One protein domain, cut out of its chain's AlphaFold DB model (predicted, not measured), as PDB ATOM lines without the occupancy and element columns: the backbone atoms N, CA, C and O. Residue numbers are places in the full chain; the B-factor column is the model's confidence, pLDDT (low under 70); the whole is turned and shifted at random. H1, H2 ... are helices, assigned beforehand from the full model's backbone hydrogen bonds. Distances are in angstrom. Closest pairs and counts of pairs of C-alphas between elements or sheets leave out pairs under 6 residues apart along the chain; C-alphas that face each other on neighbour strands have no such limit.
ATOM      1  N   ASP A   2      79.110  99.208  63.313       61.72
ATOM      2  CA  ASP A   2      78.607  99.822  64.560       61.72
ATOM      3  C   ASP A   2      78.557  98.906  65.790       61.72
ATOM      4  O   ASP A   2      78.943  99.330  66.876       61.72
ATOM      5  N   TYR A   3      78.137  97.642  65.660       64.88
ATOM      6  CA  TYR A   3      78.094  96.735  66.817       64.88
ATOM      7  C   TYR A   3      79.487  96.524  67.428       64.88
ATOM      8  O   TYR A   3      79.664  96.685  68.632       64.88
ATOM      9  N   PHE A   4      80.489  96.228  66.596       65.56
ATOM     10  CA  PHE A   4      81.875  96.048  67.036       65.56
ATOM     11  C   PHE A   4      82.473  97.338  67.606       65.56
ATOM     12  O   PHE A   4      83.155  97.292  68.629       65.56
ATOM     13  N   TYR A   5      82.144  98.484  67.002       67.25
ATOM     14  CA  TYR A   5      82.573  99.807  67.451       67.25
ATOM     15  C   TYR A   5      82.019 100.172  68.838       67.25
ATOM     16  O   TYR A   5      82.759 100.662  69.685       67.25
ATOM     17  N   TRP A   6      80.741  99.898  69.118       74.25
ATOM     18  CA  TRP A   6      80.113 100.294  70.387       74.25
ATOM     19  C   TRP A   6      80.223  99.247  71.500       74.25
ATOM     20  O   TRP A   6      80.212  99.613  72.674       74.25
ATOM     21  N   LYS A   7      80.325  97.952  71.168       78.94
ATOM     22  CA  LYS A   7      80.388  96.865  72.164       78.94
ATOM     23  C   LYS A   7      81.806  96.450  72.544       78.94
ATOM     24  O   LYS A   7      81.984  95.990  73.665       78.94
ATOM     25  N   GLY A   8      82.780  96.544  71.634       75.81
ATOM     26  CA  GLY A   8      84.185  96.217  71.919       75.81
ATOM     27  C   GLY A   8      84.473  94.770  72.351       75.81
ATOM     28  O   GLY A   8      85.544  94.515  72.890       75.81
ATOM     29  N   GLY A   9      83.531  93.839  72.139       83.06
ATOM     30  CA  GLY A   9      83.614  92.435  72.570       83.06
ATOM     31  C   GLY A   9      84.759  91.634  71.927       83.06
ATOM     32  O   GLY A   9      85.550  92.196  71.171       83.06
ATOM     33  N   PRO A  10      84.867  90.323  72.205       82.56
ATOM     34  CA  PRO A  10      85.964  89.514  71.686       82.56
ATOM     35  C   PRO A  10      85.921  89.419  70.155       82.56
ATOM     36  O   PRO A  10      84.855  89.285  69.551       82.56
ATOM     37  N   PHE A  11      87.095  89.477  69.537       76.62
ATOM     38  CA  PHE A  11      87.331  89.263  68.118       76.62
ATOM     39  C   PHE A  11      88.280  88.080  67.955       76.62
ATOM     40  O   PHE A  11      89.384  88.099  68.496       76.62
ATOM     41  N   LEU A  12      87.823  87.060  67.224       74.00
ATOM     42  CA  LEU A  12      88.519  85.778  67.057       74.00
ATOM     43  C   LEU A  12      89.011  85.172  68.389       74.00
ATOM     44  O   LEU A  12      90.177  84.807  68.469       74.00
ATOM     45  N   PRO A  13      88.182  85.109  69.454       69.69
ATOM     46  CA  PRO A  13      88.615  84.474  70.696       69.69
ATOM     47  C   PRO A  13      88.999  83.020  70.413       69.69
ATOM     48  O   PRO A  13      88.221  82.309  69.768       69.69
ATOM     49  N   SER A  14      90.165  82.590  70.897       65.25
ATOM     50  CA  SER A  14      90.514  81.173  70.878       65.25
ATOM     51  C   SER A  14      89.485  80.396  71.699       65.25
ATOM     52  O   SER A  14      88.958  80.875  72.712       65.25
ATOM     53  N   HIS A  15      89.123  79.219  71.211       68.50
ATOM     54  CA  HIS A  15      88.207  78.338  71.910       68.50
ATOM     55  C   HIS A  15      88.657  76.916  71.641       68.50
ATOM     56  O   HIS A  15      88.738  76.522  70.481       68.50
ATOM     57  N   ASP A  16      88.818  76.127  72.707       62.69
ATOM     58  CA  ASP A  16      89.372  74.766  72.652       62.69
ATOM     59  C   ASP A  16      88.784  73.890  71.527       62.69
ATOM     60  O   ASP A  16      89.480  73.071  70.943       62.69
ATOM     61  N   LEU A  17      87.501  74.065  71.186       56.72
ATOM     62  CA  LEU A  17      86.835  73.320  70.116       56.72
ATOM     63  C   LEU A  17      87.197  73.816  68.706       56.72
ATOM     64  O   LEU A  17      87.322  73.002  67.795       56.72
ATOM     65  N   ILE A  18      87.333  75.129  68.505       63.28
ATOM     66  CA  ILE A  18      87.711  75.712  67.209       63.28
ATOM     67  C   ILE A  18      89.189  75.434  66.935       63.28
ATOM     68  O   ILE A  18      89.519  75.046  65.817       63.28
ATOM     69  N   ASP A  19      90.033  75.525  67.961       65.88
ATOM     70  CA  ASP A  19      91.469  75.258  67.857       65.88
ATOM     71  C   ASP A  19      91.722  73.768  67.564       65.88
ATOM     72  O   ASP A  19      92.476  73.436  66.650       65.88
ATOM     73  N   LEU A  20      90.991  72.861  68.229       62.31
ATOM     74  CA  LEU A  20      91.035  71.416  67.962       62.31
ATOM     75  C   LEU A  20      90.559  71.065  66.540       62.31
ATOM     76  O   LEU A  20      91.128  70.195  65.876       62.31
ATOM     77  N   ILE A  21      89.495  71.718  66.057       60.69
ATOM     78  CA  ILE A  21      88.990  71.503  64.693       60.69
ATOM     79  C   ILE A  21      89.985  72.050  63.666       60.69
ATOM     80  O   ILE A  21      90.240  71.379  62.666       60.69
ATOM     81  N   ALA A  22      90.569  73.226  63.907       64.94
ATOM     82  CA  ALA A  22      91.591  73.811  63.045       64.94
ATOM     83  C   ALA A  22      92.834  72.915  62.970       64.94
ATOM     84  O   ALA A  22      93.274  72.589  61.868       64.94
ATOM     85  N   GLU A  23      93.335  72.426  64.109       65.81
ATOM     86  CA  GLU A  23      94.454  71.479  64.171       65.81
ATOM     87  C   GLU A  23      94.160  70.236  63.322       65.81
ATOM     88  O   GLU A  23      94.918  69.895  62.409       65.81
ATOM     89  N   ARG A  24      93.000  69.605  63.539       67.94
ATOM     90  CA  ARG A  24      92.660  68.350  62.866       67.94
ATOM     91  C   ARG A  24      92.398  68.511  61.372       67.94
ATOM     92  O   ARG A  24      92.730  67.617  60.597       67.94
ATOM     93  N   VAL A  25      91.790  69.619  60.951       71.25
ATOM     94  CA  VAL A  25      91.532  69.911  59.532       71.25
ATOM     95  C   VAL A  25      92.834  70.257  58.809       71.25
ATOM     96  O   VAL A  25      93.031  69.811  57.679       71.25
ATOM     97  N   CYS A  26      93.748  70.985  59.455       67.44
ATOM     98  CA  CYS A  26      94.995  71.437  58.842       67.44
ATOM     99  C   CYS A  26      96.108  70.379  58.796       67.44
ATOM    100  O   CYS A  26      97.060  70.542  58.035       67.44
ATOM    101  N   GLU A  27      95.973  69.258  59.515       69.38
ATOM    102  CA  GLU A  27      96.786  68.049  59.294       69.38
ATOM    103  C   GLU A  27      96.511  67.389  57.929       69.38
ATOM    104  O   GLU A  27      97.382  66.732  57.349       69.38
ATOM    105  N   PHE A  28      95.301  67.547  57.383       70.56
ATOM    106  CA  PHE A  28      94.967  66.987  56.080       70.56
ATOM    107  C   PHE A  28      95.580  67.836  54.967       70.56
ATOM    108  O   PHE A  28      95.173  68.967  54.706       70.56
ATOM    109  N   ARG A  29      96.502  67.227  54.215       59.44
ATOM    110  CA  ARG A  29      97.247  67.850  53.104       59.44
ATOM    111  C   ARG A  29      96.374  68.578  52.068       59.44
ATOM    112  O   ARG A  29      96.837  69.521  51.437       59.44
ATOM    113  N   ILE A  30      95.119  68.162  51.900       59.66
ATOM    114  CA  ILE A  30      94.152  68.753  50.960       59.66
ATOM    115  C   ILE A  30      93.735  70.169  51.403       59.66
ATOM    116  O   ILE A  30      93.473  71.027  50.565       59.66
ATOM    117  N   PHE A  31      93.723  70.431  52.713       58.50
ATOM    118  CA  PHE A  31      93.363  71.724  53.296       58.50
ATOM    119  C   PHE A  31      94.577  72.603  53.618       58.50
ATOM    120  O   PHE A  31      94.389  73.748  54.017       58.50
ATOM    121  N   GLY A  32      95.808  72.131  53.380       59.88
ATOM    122  CA  GLY A  32      97.039  72.875  53.675       59.88
ATOM    123  C   GLY A  32      97.062  74.280  53.063       59.88
ATOM    124  O   GLY A  32      97.380  75.237  53.759       59.88
ATOM    125  N   ALA A  33      96.607  74.422  51.812       58.69
ATOM    126  CA  ALA A  33      96.502  75.719  51.137       58.69
ATOM    127  C   ALA A  33      95.452  76.653  51.771       58.69
ATOM    128  O   ALA A  33      95.621  77.868  51.787       58.69
ATOM    129  N   LEU A  34      94.355  76.105  52.302       58.75
ATOM    130  CA  LEU A  34      93.297  76.886  52.950       58.75
ATOM    131  C   LEU A  34      93.744  77.359  54.342       58.75
ATOM    132  O   LEU A  34      93.516  78.505  54.716       58.75
ATOM    133  N   CYS A  35      94.447  76.485  55.057       61.19
ATOM    134  CA  CYS A  35      95.037  76.718  56.367       61.19
ATOM    135  C   CYS A  35      96.180  77.744  56.323       61.19
ATOM    136  O   CYS A  35      96.221  78.667  57.133       61.19
ATOM    137  N   SER A  36      97.063  77.653  55.327       59.00
ATOM    138  CA  SER A  36      98.115  78.646  55.119       59.00
ATOM    139  C   SER A  36      97.537  80.016  54.739       59.00
ATOM    140  O   SER A  36      98.009  81.037  55.226       59.00
ATOM    141  N   ASN A  37      96.459  80.057  53.944       58.84
ATOM    142  CA  ASN A  37      95.812  81.304  53.522       58.84
ATOM    143  C   ASN A  37      95.188  82.114  54.668       58.84
ATOM    144  O   ASN A  37      95.107  83.332  54.548       58.84
ATOM    145  N   ILE A  38      94.765  81.480  55.768       60.84
ATOM    146  CA  ILE A  38      94.246  82.197  56.949       60.84
ATOM    147  C   ILE A  38      95.380  82.949  57.660       60.84
ATOM    148  O   ILE A  38      95.207  84.105  58.040       60.84
ATOM    149  N   LEU A  39      96.553  82.320  57.774       59.91
ATOM    150  CA  LEU A  39      97.776  82.916  58.325       59.91
ATOM    151  C   LEU A  39      98.302  84.047  57.424       59.91
ATOM    152  O   LEU A  39      98.605  85.143  57.895       59.91
ATOM    153  N   PHE A  40      98.328  83.809  56.112       59.12
ATOM    154  CA  PHE A  40      98.779  84.789  55.119       59.12
ATOM    155  C   PHE A  40      97.819  85.971  54.934       59.12
ATOM    156  O   PHE A  40      98.244  87.028  54.473       59.12
ATOM    157  N   LEU A  41      96.544  85.831  55.324       58.22
ATOM    158  CA  LEU A  41      95.558  86.912  55.249       58.22
ATOM    159  C   LEU A  41      95.967  88.136  56.083       58.22
ATOM    160  O   LEU A  41      95.541  89.248  55.779       58.22
ATOM    161  N   PHE A  42      96.763  87.917  57.134       58.31
ATOM    162  CA  PHE A  42      97.214  88.971  58.032       58.31
ATOM    163  C   PHE A  42      98.638  89.434  57.743       58.31
ATOM    164  O   PHE A  42      98.878  90.621  57.855       58.31
ATOM    165  N   ALA A  43      99.569  88.557  57.365       60.00
ATOM    166  CA  ALA A  43     101.000  88.884  57.387       60.00
ATOM    167  C   ALA A  43     101.679  89.050  56.010       60.00
ATOM    168  O   ALA A  43     102.816  89.507  55.960       60.00
ATOM    169  N   GLY A  44     101.004  88.714  54.904       60.38
ATOM    170  CA  GLY A  44     101.650  88.552  53.591       60.38
ATOM    171  C   GLY A  44     101.960  87.081  53.287       60.38
ATOM    172  O   GLY A  44     101.821  86.230  54.160       60.38
ATOM    173  N   PHE A  45     102.265  86.757  52.024       61.28
ATOM    174  CA  PHE A  45     102.439  85.377  51.546       61.28
ATOM    175  C   PHE A  45     103.905  85.068  51.212       61.28
ATOM    176  O   PHE A  45     104.387  85.454  50.145       61.28
ATOM    177  N   ASP A  46     104.565  84.260  52.042       68.50
ATOM    178  CA  ASP A  46     105.816  83.584  51.692       68.50
ATOM    179  C   ASP A  46     105.810  82.098  52.092       68.50
ATOM    180  O   ASP A  46     106.427  81.644  53.062       68.50
ATOM    181  N   SER A  47     105.126  81.286  51.281       67.81
ATOM    182  CA  SER A  47     105.050  79.836  51.488       67.81
ATOM    183  C   SER A  47     106.404  79.124  51.437       67.81
ATOM    184  O   SER A  47     106.519  78.022  51.964       67.81
ATOM    185  N   LYS A  48     107.447  79.717  50.833       75.50
ATOM    186  CA  LYS A  48     108.776  79.085  50.756       75.50
ATOM    187  C   LYS A  48     109.514  79.123  52.089       75.50
ATOM    188  O   LYS A  48     110.406  78.306  52.306       75.50
ATOM    189  N   GLN A  49     109.156  80.063  52.955       77.44
ATOM    190  CA  GLN A  49     109.765  80.236  54.272       77.44
ATOM    191  C   GLN A  49     108.907  79.671  55.400       77.44
ATOM    192  O   GLN A  49     109.341  79.608  56.552       77.44
ATOM    193  N   LEU A  50     107.708  79.196  55.066       79.56
ATOM    194  CA  LEU A  50     106.824  78.535  56.000       79.56
ATOM    195  C   LEU A  50     107.183  77.052  56.122       79.56
ATOM    196  O   LEU A  50     107.142  76.291  55.157       79.56
ATOM    197  N   ASN A  51     107.472  76.605  57.344       84.94
ATOM    198  CA  ASN A  51     107.540  75.175  57.623       84.94
ATOM    199  C   ASN A  51     106.121  74.582  57.635       84.94
ATOM    200  O   ASN A  51     105.474  74.530  58.683       84.94
ATOM    201  N   GLU A  52     105.657  74.125  56.470       80.94
ATOM    202  CA  GLU A  52     104.305  73.587  56.271       80.94
ATOM    203  C   GLU A  52     103.979  72.416  57.209       80.94
ATOM    204  O   GLU A  52     102.845  72.285  57.660       80.94
ATOM    205  N   THR A  53     104.972  71.600  57.585       85.00
ATOM    206  CA  THR A  53     104.753  70.469  58.507       85.00
ATOM    207  C   THR A  53     104.346  70.907  59.916       85.00
ATOM    208  O   THR A  53     103.821  70.103  60.682       85.00
ATOM    209  N   ARG A  54     104.559  72.183  60.263       83.62
ATOM    210  CA  ARG A  54     104.180  72.775  61.551       83.62
ATOM    211  C   ARG A  54     102.905  73.618  61.497       83.62
ATOM    212  O   ARG A  54     102.520  74.157  62.532       83.62
ATOM    213  N   LEU A  55     102.233  73.699  60.347       78.06
ATOM    214  CA  LEU A  55     100.963  74.422  60.197       78.06
ATOM    215  C   LEU A  55      99.917  74.091  61.276       78.06
ATOM    216  O   LEU A  55      99.347  75.044  61.807       78.06
ATOM    217  N   PRO A  56      99.690  72.816  61.665       77.75
ATOM    218  CA  PRO A  56      98.724  72.497  62.720       77.75
ATOM    219  C   PRO A  56      99.060  73.176  64.052       77.75
ATOM    220  O   PRO A  56      98.178  73.706  64.715       77.75
ATOM    221  N   VAL A  57     100.350  73.250  64.404       82.81
ATOM    222  CA  VAL A  57     100.805  73.904  65.638       82.81
ATOM    223  C   VAL A  57     100.578  75.411  65.580       82.81
ATOM    224  O   VAL A  57     100.139  75.992  66.568       82.81
ATOM    225  N   TYR A  58     100.876  76.048  64.443       79.69
ATOM    226  CA  TYR A  58     100.685  77.492  64.283       79.69
ATOM    227  C   TYR A  58      99.205  77.871  64.365       79.69
ATOM    228  O   TYR A  58      98.855  78.788  65.093       79.69
ATOM    229  N   LEU A  59      98.333  77.124  63.688       75.56
ATOM    230  CA  LEU A  59      96.897  77.415  63.630       75.56
ATOM    231  C   LEU A  59      96.134  77.042  64.901       75.56
ATOM    232  O   LEU A  59      95.072  77.597  65.147       75.56
ATOM    233  N   ALA A  60      96.676  76.140  65.722       76.81
ATOM    234  CA  ALA A  60      96.132  75.868  67.050       76.81
ATOM    235  C   ALA A  60      96.407  77.001  68.058       76.81
ATOM    236  O   ALA A  60      95.775  77.046  69.107       76.81
ATOM    237  N   HIS A  61      97.367  77.890  67.776       79.25
ATOM    238  CA  HIS A  61      97.744  78.991  68.673       79.25
ATOM    239  C   HIS A  61      97.434  80.374  68.096       79.25
ATOM    240  O   HIS A  61      97.374  81.344  68.849       79.25
ATOM    241  N   GLU A  62      97.239  80.472  66.780       74.12
ATOM    242  CA  GLU A  62      96.959  81.721  66.086       74.12
ATOM    243  C   GLU A  62      95.666  81.628  65.265       74.12
ATOM    244  O   GLU A  62      95.524  80.717  64.444       74.12
ATOM    245  N   PRO A  63      94.751  82.606  65.399       73.75
ATOM    246  CA  PRO A  63      94.829  83.773  66.282       73.75
ATOM    247  C   PRO A  63      94.478  83.441  67.745       73.75
ATOM    248  O   PRO A  63      93.455  82.824  68.019       73.75
ATOM    249  N   ALA A  64      95.245  83.972  68.701       80.06
ATOM    250  CA  ALA A  64      94.942  83.853  70.140       80.06
ATOM    251  C   ALA A  64      93.790  84.768  70.626       80.06
ATOM    252  O   ALA A  64      93.433  84.789  71.807       80.06
ATOM    253  N   GLY A  65      93.212  85.550  69.712       80.00
ATOM    254  CA  GLY A  65      92.125  86.487  69.964       80.00
ATOM    255  C   GLY A  65      92.549  87.894  70.375       80.00
ATOM    256  O   GLY A  65      93.656  88.164  70.830       80.00
ATOM    257  N   SER A  66      91.632  88.836  70.163       85.06
ATOM    258  CA  SER A  66      91.797  90.258  70.466       85.06
ATOM    259  C   SER A  66      90.447  90.889  70.816       85.06
ATOM    260  O   SER A  66      89.417  90.217  70.834       85.06
ATOM    261  N   SER A  67      90.416  92.191  71.094       87.38
ATOM    262  CA  SER A  67      89.150  92.923  71.193       87.38
ATOM    263  C   SER A  67      88.717  93.433  69.818       87.38
ATOM    264  O   SER A  67      89.537  93.826  68.986       87.38
ATOM    265  N   ALA A  68      87.410  93.508  69.584       84.56
ATOM    266  CA  ALA A  68      86.862  94.152  68.399       84.56
ATOM    267  C   ALA A  68      87.240  95.641  68.336       84.56
ATOM    268  O   ALA A  68      87.371  96.192  67.246       84.56
ATOM    269  N   TRP A  69      87.477  96.284  69.487       88.88
ATOM    270  CA  TRP A  69      88.015  97.644  69.539       88.88
ATOM    271  C   TRP A  69      89.424  97.746  68.964       88.88
ATOM    272  O   TRP A  69      89.680  98.711  68.253       88.88
ATOM    273  N   ASN A  70      90.303  96.764  69.173       90.50
ATOM    274  CA  ASN A  70      91.630  96.788  68.551       90.50
ATOM    275  C   ASN A  70      91.518  96.749  67.022       90.50
ATOM    276  O   ASN A  70      92.144  97.557  66.347       90.50
ATOM    277  N   VAL A  71      90.671  95.874  66.468       84.38
ATOM    278  CA  VAL A  71      90.458  95.789  65.009       84.38
ATOM    279  C   VAL A  71      89.858  97.079  64.453       84.38
ATOM    280  O   VAL A  71      90.279  97.577  63.410       84.38
ATOM    281  N   VAL A  72      88.884  97.651  65.163       87.19
ATOM    282  CA  VAL A  72      88.304  98.949  64.809       87.19
ATOM    283  C   VAL A  72      89.365 100.050  64.842       87.19
ATOM    284  O   VAL A  72      89.379 100.882  63.940       87.19
ATOM    285  N   HIS A  73      90.263 100.048  65.832       93.44
ATOM    286  CA  HIS A  73      91.361 101.014  65.926       93.44
ATOM    287  C   HIS A  73      92.285 100.905  64.712       93.44
ATOM    288  O   HIS A  73      92.505 101.910  64.044       93.44
ATOM    289  N   PHE A  74      92.724  99.699  64.338       88.19
ATOM    290  CA  PHE A  74      93.510  99.508  63.113       88.19
ATOM    291  C   PHE A  74      92.791 100.086  61.884       88.19
ATOM    292  O   PHE A  74      93.384 100.828  61.104       88.19
ATOM    293  N   GLY A  75      91.479  99.858  61.753       86.94
ATOM    294  CA  GLY A  75      90.673 100.478  60.696       86.94
ATOM    295  C   GLY A  75      90.663 102.015  60.745       86.94
ATOM    296  O   GLY A  75      90.757 102.667  59.706       86.94
ATOM    297  N   GLN A  76      90.590 102.617  61.935       91.88
ATOM    298  CA  GLN A  76      90.676 104.073  62.106       91.88
ATOM    299  C   GLN A  76      92.038 104.623  61.678       91.88
ATOM    300  O   GLN A  76      92.093 105.681  61.050       91.88
ATOM    301  N   GLU A  77      93.129 103.927  61.991       92.38
ATOM    302  CA  GLU A  77      94.486 104.317  61.592       92.38
ATOM    303  C   GLU A  77      94.658 104.208  60.075       92.38
ATOM    304  O   GLU A  77      95.099 105.163  59.434       92.38
ATOM    305  N   MET A  78      94.178 103.118  59.467       86.38
ATOM    306  CA  MET A  78      94.199 102.935  58.013       86.38
ATOM    307  C   MET A  78      93.432 104.029  57.260       86.38
ATOM    308  O   MET A  78      93.861 104.427  56.173       86.38
ATOM    309  N   LEU A  79      92.308 104.504  57.813       87.50
ATOM    310  CA  LEU A  79      91.483 105.560  57.219       87.50
ATOM    311  C   LEU A  79      92.049 106.962  57.462       87.50
ATOM    312  O   LEU A  79      92.035 107.790  56.554       87.50
ATOM    313  N   SER A  80      92.534 107.238  58.674       92.75
ATOM    314  CA  SER A  80      93.055 108.561  59.043       92.75
ATOM    315  C   SER A  80      94.477 108.818  58.557       92.75
ATOM    316  O   SER A  80      94.846 109.979  58.409       92.75
ATOM    317  N   LYS A  81      95.257 107.760  58.293       91.62
ATOM    318  CA  LYS A  81      96.695 107.828  57.977       91.62
ATOM    319  C   LYS A  81      97.522 108.480  59.090       91.62
ATOM    320  O   LYS A  81      98.569 109.068  58.837       91.62
ATOM    321  N   GLU A  82      97.052 108.367  60.328       93.44
ATOM    322  CA  GLU A  82      97.678 108.951  61.509       93.44
ATOM    323  C   GLU A  82      97.847 107.898  62.604       93.44
ATOM    324  O   GLU A  82      96.901 107.190  62.950       93.44
ATOM    325  N   PHE A  83      99.027 107.860  63.228       94.69
ATOM    326  CA  PHE A  83      99.243 107.059  64.431       94.69
ATOM    327  C   PHE A  83      98.727 107.813  65.663       94.69
ATOM    328  O   PHE A  83      99.413 108.661  66.248       94.69
ATOM    329  N   ARG A  84      97.475 107.550  66.041       96.62
ATOM    330  CA  ARG A  84      96.743 108.321  67.056       96.62
ATOM    331  C   ARG A  84      95.931 107.425  67.982       96.62
ATOM    332  O   ARG A  84      95.752 106.239  67.730       96.62
ATOM    333  N   LYS A  85      95.453 107.983  69.095       97.81
ATOM    334  CA  LYS A  85      94.581 107.240  70.023       97.81
ATOM    335  C   LYS A  85      93.265 106.827  69.349       97.81
ATOM    336  O   LYS A  85      92.846 107.450  68.377       97.81
ATOM    337  N   PHE A  86      92.586 105.841  69.934       96.06
ATOM    338  CA  PHE A  86      91.261 105.403  69.492       96.06
ATOM    339  C   PHE A  86      90.285 106.581  69.397       96.06
ATOM    340  O   PHE A  86      90.169 107.376  70.340       96.06
ATOM    341  N   ASP A  87      89.574 106.667  68.281       95.75
ATOM    342  CA  ASP A  87      88.534 107.660  68.044       95.75
ATOM    343  C   ASP A  87      87.186 107.143  68.563       95.75
ATOM    344  O   ASP A  87      86.604 106.226  67.982       95.75
ATOM    345  N   PHE A  88      86.681 107.730  69.651       94.00
ATOM    346  CA  PHE A  88      85.375 107.409  70.244       94.00
ATOM    347  C   PHE A  88      84.225 108.275  69.682       94.00
ATOM    348  O   PHE A  88      83.094 108.198  70.170       94.00
ATOM    349  N   GLY A  89      84.510 109.133  68.696       92.69
ATOM    350  CA  GLY A  89      83.612 110.175  68.206       92.69
ATOM    351  C   GLY A  89      83.693 111.462  69.035       92.69
ATOM    352  O   GLY A  89      84.032 111.446  70.220       92.69
ATOM    353  N   GLU A  90      83.353 112.604  68.423       96.00
ATOM    354  CA  GLU A  90      83.643 113.948  68.962       96.00
ATOM    355  C   GLU A  90      83.229 114.151  70.427       96.00
ATOM    356  O   GLU A  90      84.001 114.667  71.236       96.00
ATOM    357  N   LYS A  91      82.002 113.747  70.778       96.50
ATOM    358  CA  LYS A  91      81.443 113.938  72.124       96.50
ATOM    359  C   LYS A  91      82.243 113.182  73.180       96.50
ATOM    360  O   LYS A  91      82.442 113.690  74.281       96.50
ATOM    361  N   GLU A  92      82.655 111.961  72.865       95.62
ATOM    362  CA  GLU A  92      83.353 111.102  73.812       95.62
ATOM    363  C   GLU A  92      84.858 111.399  73.825       95.62
ATOM    364  O   GLU A  92      85.466 111.412  74.894       95.62
ATOM    365  N   ASN A  93      85.437 111.786  72.685       97.81
ATOM    366  CA  ASN A  93      86.793 112.325  72.607       97.81
ATOM    367  C   ASN A  93      86.942 113.599  73.445       97.81
ATOM    368  O   ASN A  93      87.909 113.722  74.192       97.81
ATOM    369  N   LEU A  94      85.972 114.521  73.405       98.06
ATOM    370  CA  LEU A  94      86.016 115.728  74.238       98.06
ATOM    371  C   LEU A  94      86.059 115.387  75.728       98.06
ATOM    372  O   LEU A  94      86.826 115.990  76.471       98.06
ATOM    373  N   LYS A  95      85.284 114.390  76.165       97.75
ATOM    374  CA  LYS A  95      85.293 113.945  77.565       97.75
ATOM    375  C   LYS A  95      86.588 113.229  77.949       97.75
ATOM    376  O   LYS A  95      87.106 113.466  79.033       97.75
ATOM    377  N   LYS A  96      87.093 112.337  77.091       96.88
ATOM    378  CA  LYS A  96      88.264 111.492  77.386       96.88
ATOM    379  C   LYS A  96      89.595 112.211  77.181       96.88
ATOM    380  O   LYS A  96      90.558 111.937  77.890       96.88
ATOM    381  N   TYR A  97      89.666 113.090  76.188       97.88
ATOM    382  CA  TYR A  97      90.902 113.701  75.705       97.88
ATOM    383  C   TYR A  97      90.908 115.228  75.796       97.88
ATOM    384  O   TYR A  97      91.963 115.826  75.603       97.88
ATOM    385  N   GLY A  98      89.763 115.875  76.045       97.94
ATOM    386  CA  GLY A  98      89.651 117.337  76.007       97.94
ATOM    387  C   GLY A  98      89.694 117.931  74.593       97.94
ATOM    388  O   GLY A  98      89.803 119.143  74.440       97.94
TER     389      GLY A  98
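Overview. This is residues 2 to 98 of the 152 residues of an uncharacterized protein of Dinothrombium tinctorium (UniProt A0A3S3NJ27). Two lobes, H1 with H5 and H4 with H2 and H3, are joined by two links; H6 sits beyond H5. The 97 printed residues have six named helices: all helix. The whole is loose, radius of gyration of the C-alphas 17.6 A, spanning 54 by 29 by 17 A.

Along the chain. Find C-alpha 2 at (78.607, 99.822, 64.560), where H1, residues 2 to 7, begins. H2, residues 16 to 26, H3, 32 to 43, H4, 52 to 61, and H5, 68 to 80, 18.3 A long, follow. H6, residues 90 to 97, ends at C-alpha 97, (90.902, 113.701, 75.705).

Arrangement. H1 touches residues 68 to 72 of H5 alone, closest at C-alphas 4 and 68, 5.5 A. H4 touches H2 at a shallow tilt of 12 degrees, closest at C-alphas 56 and 23, 4.6 A, and H3 at C-alphas 55 and 36, 7.2 A. Every O i to N i+4 pair is within hydrogen-bond range except in H3, 5 of 8, and H4, 3 of 6.

Size, cuts and confidence. Residues 29 to 47, among others, are under pLDDT 70.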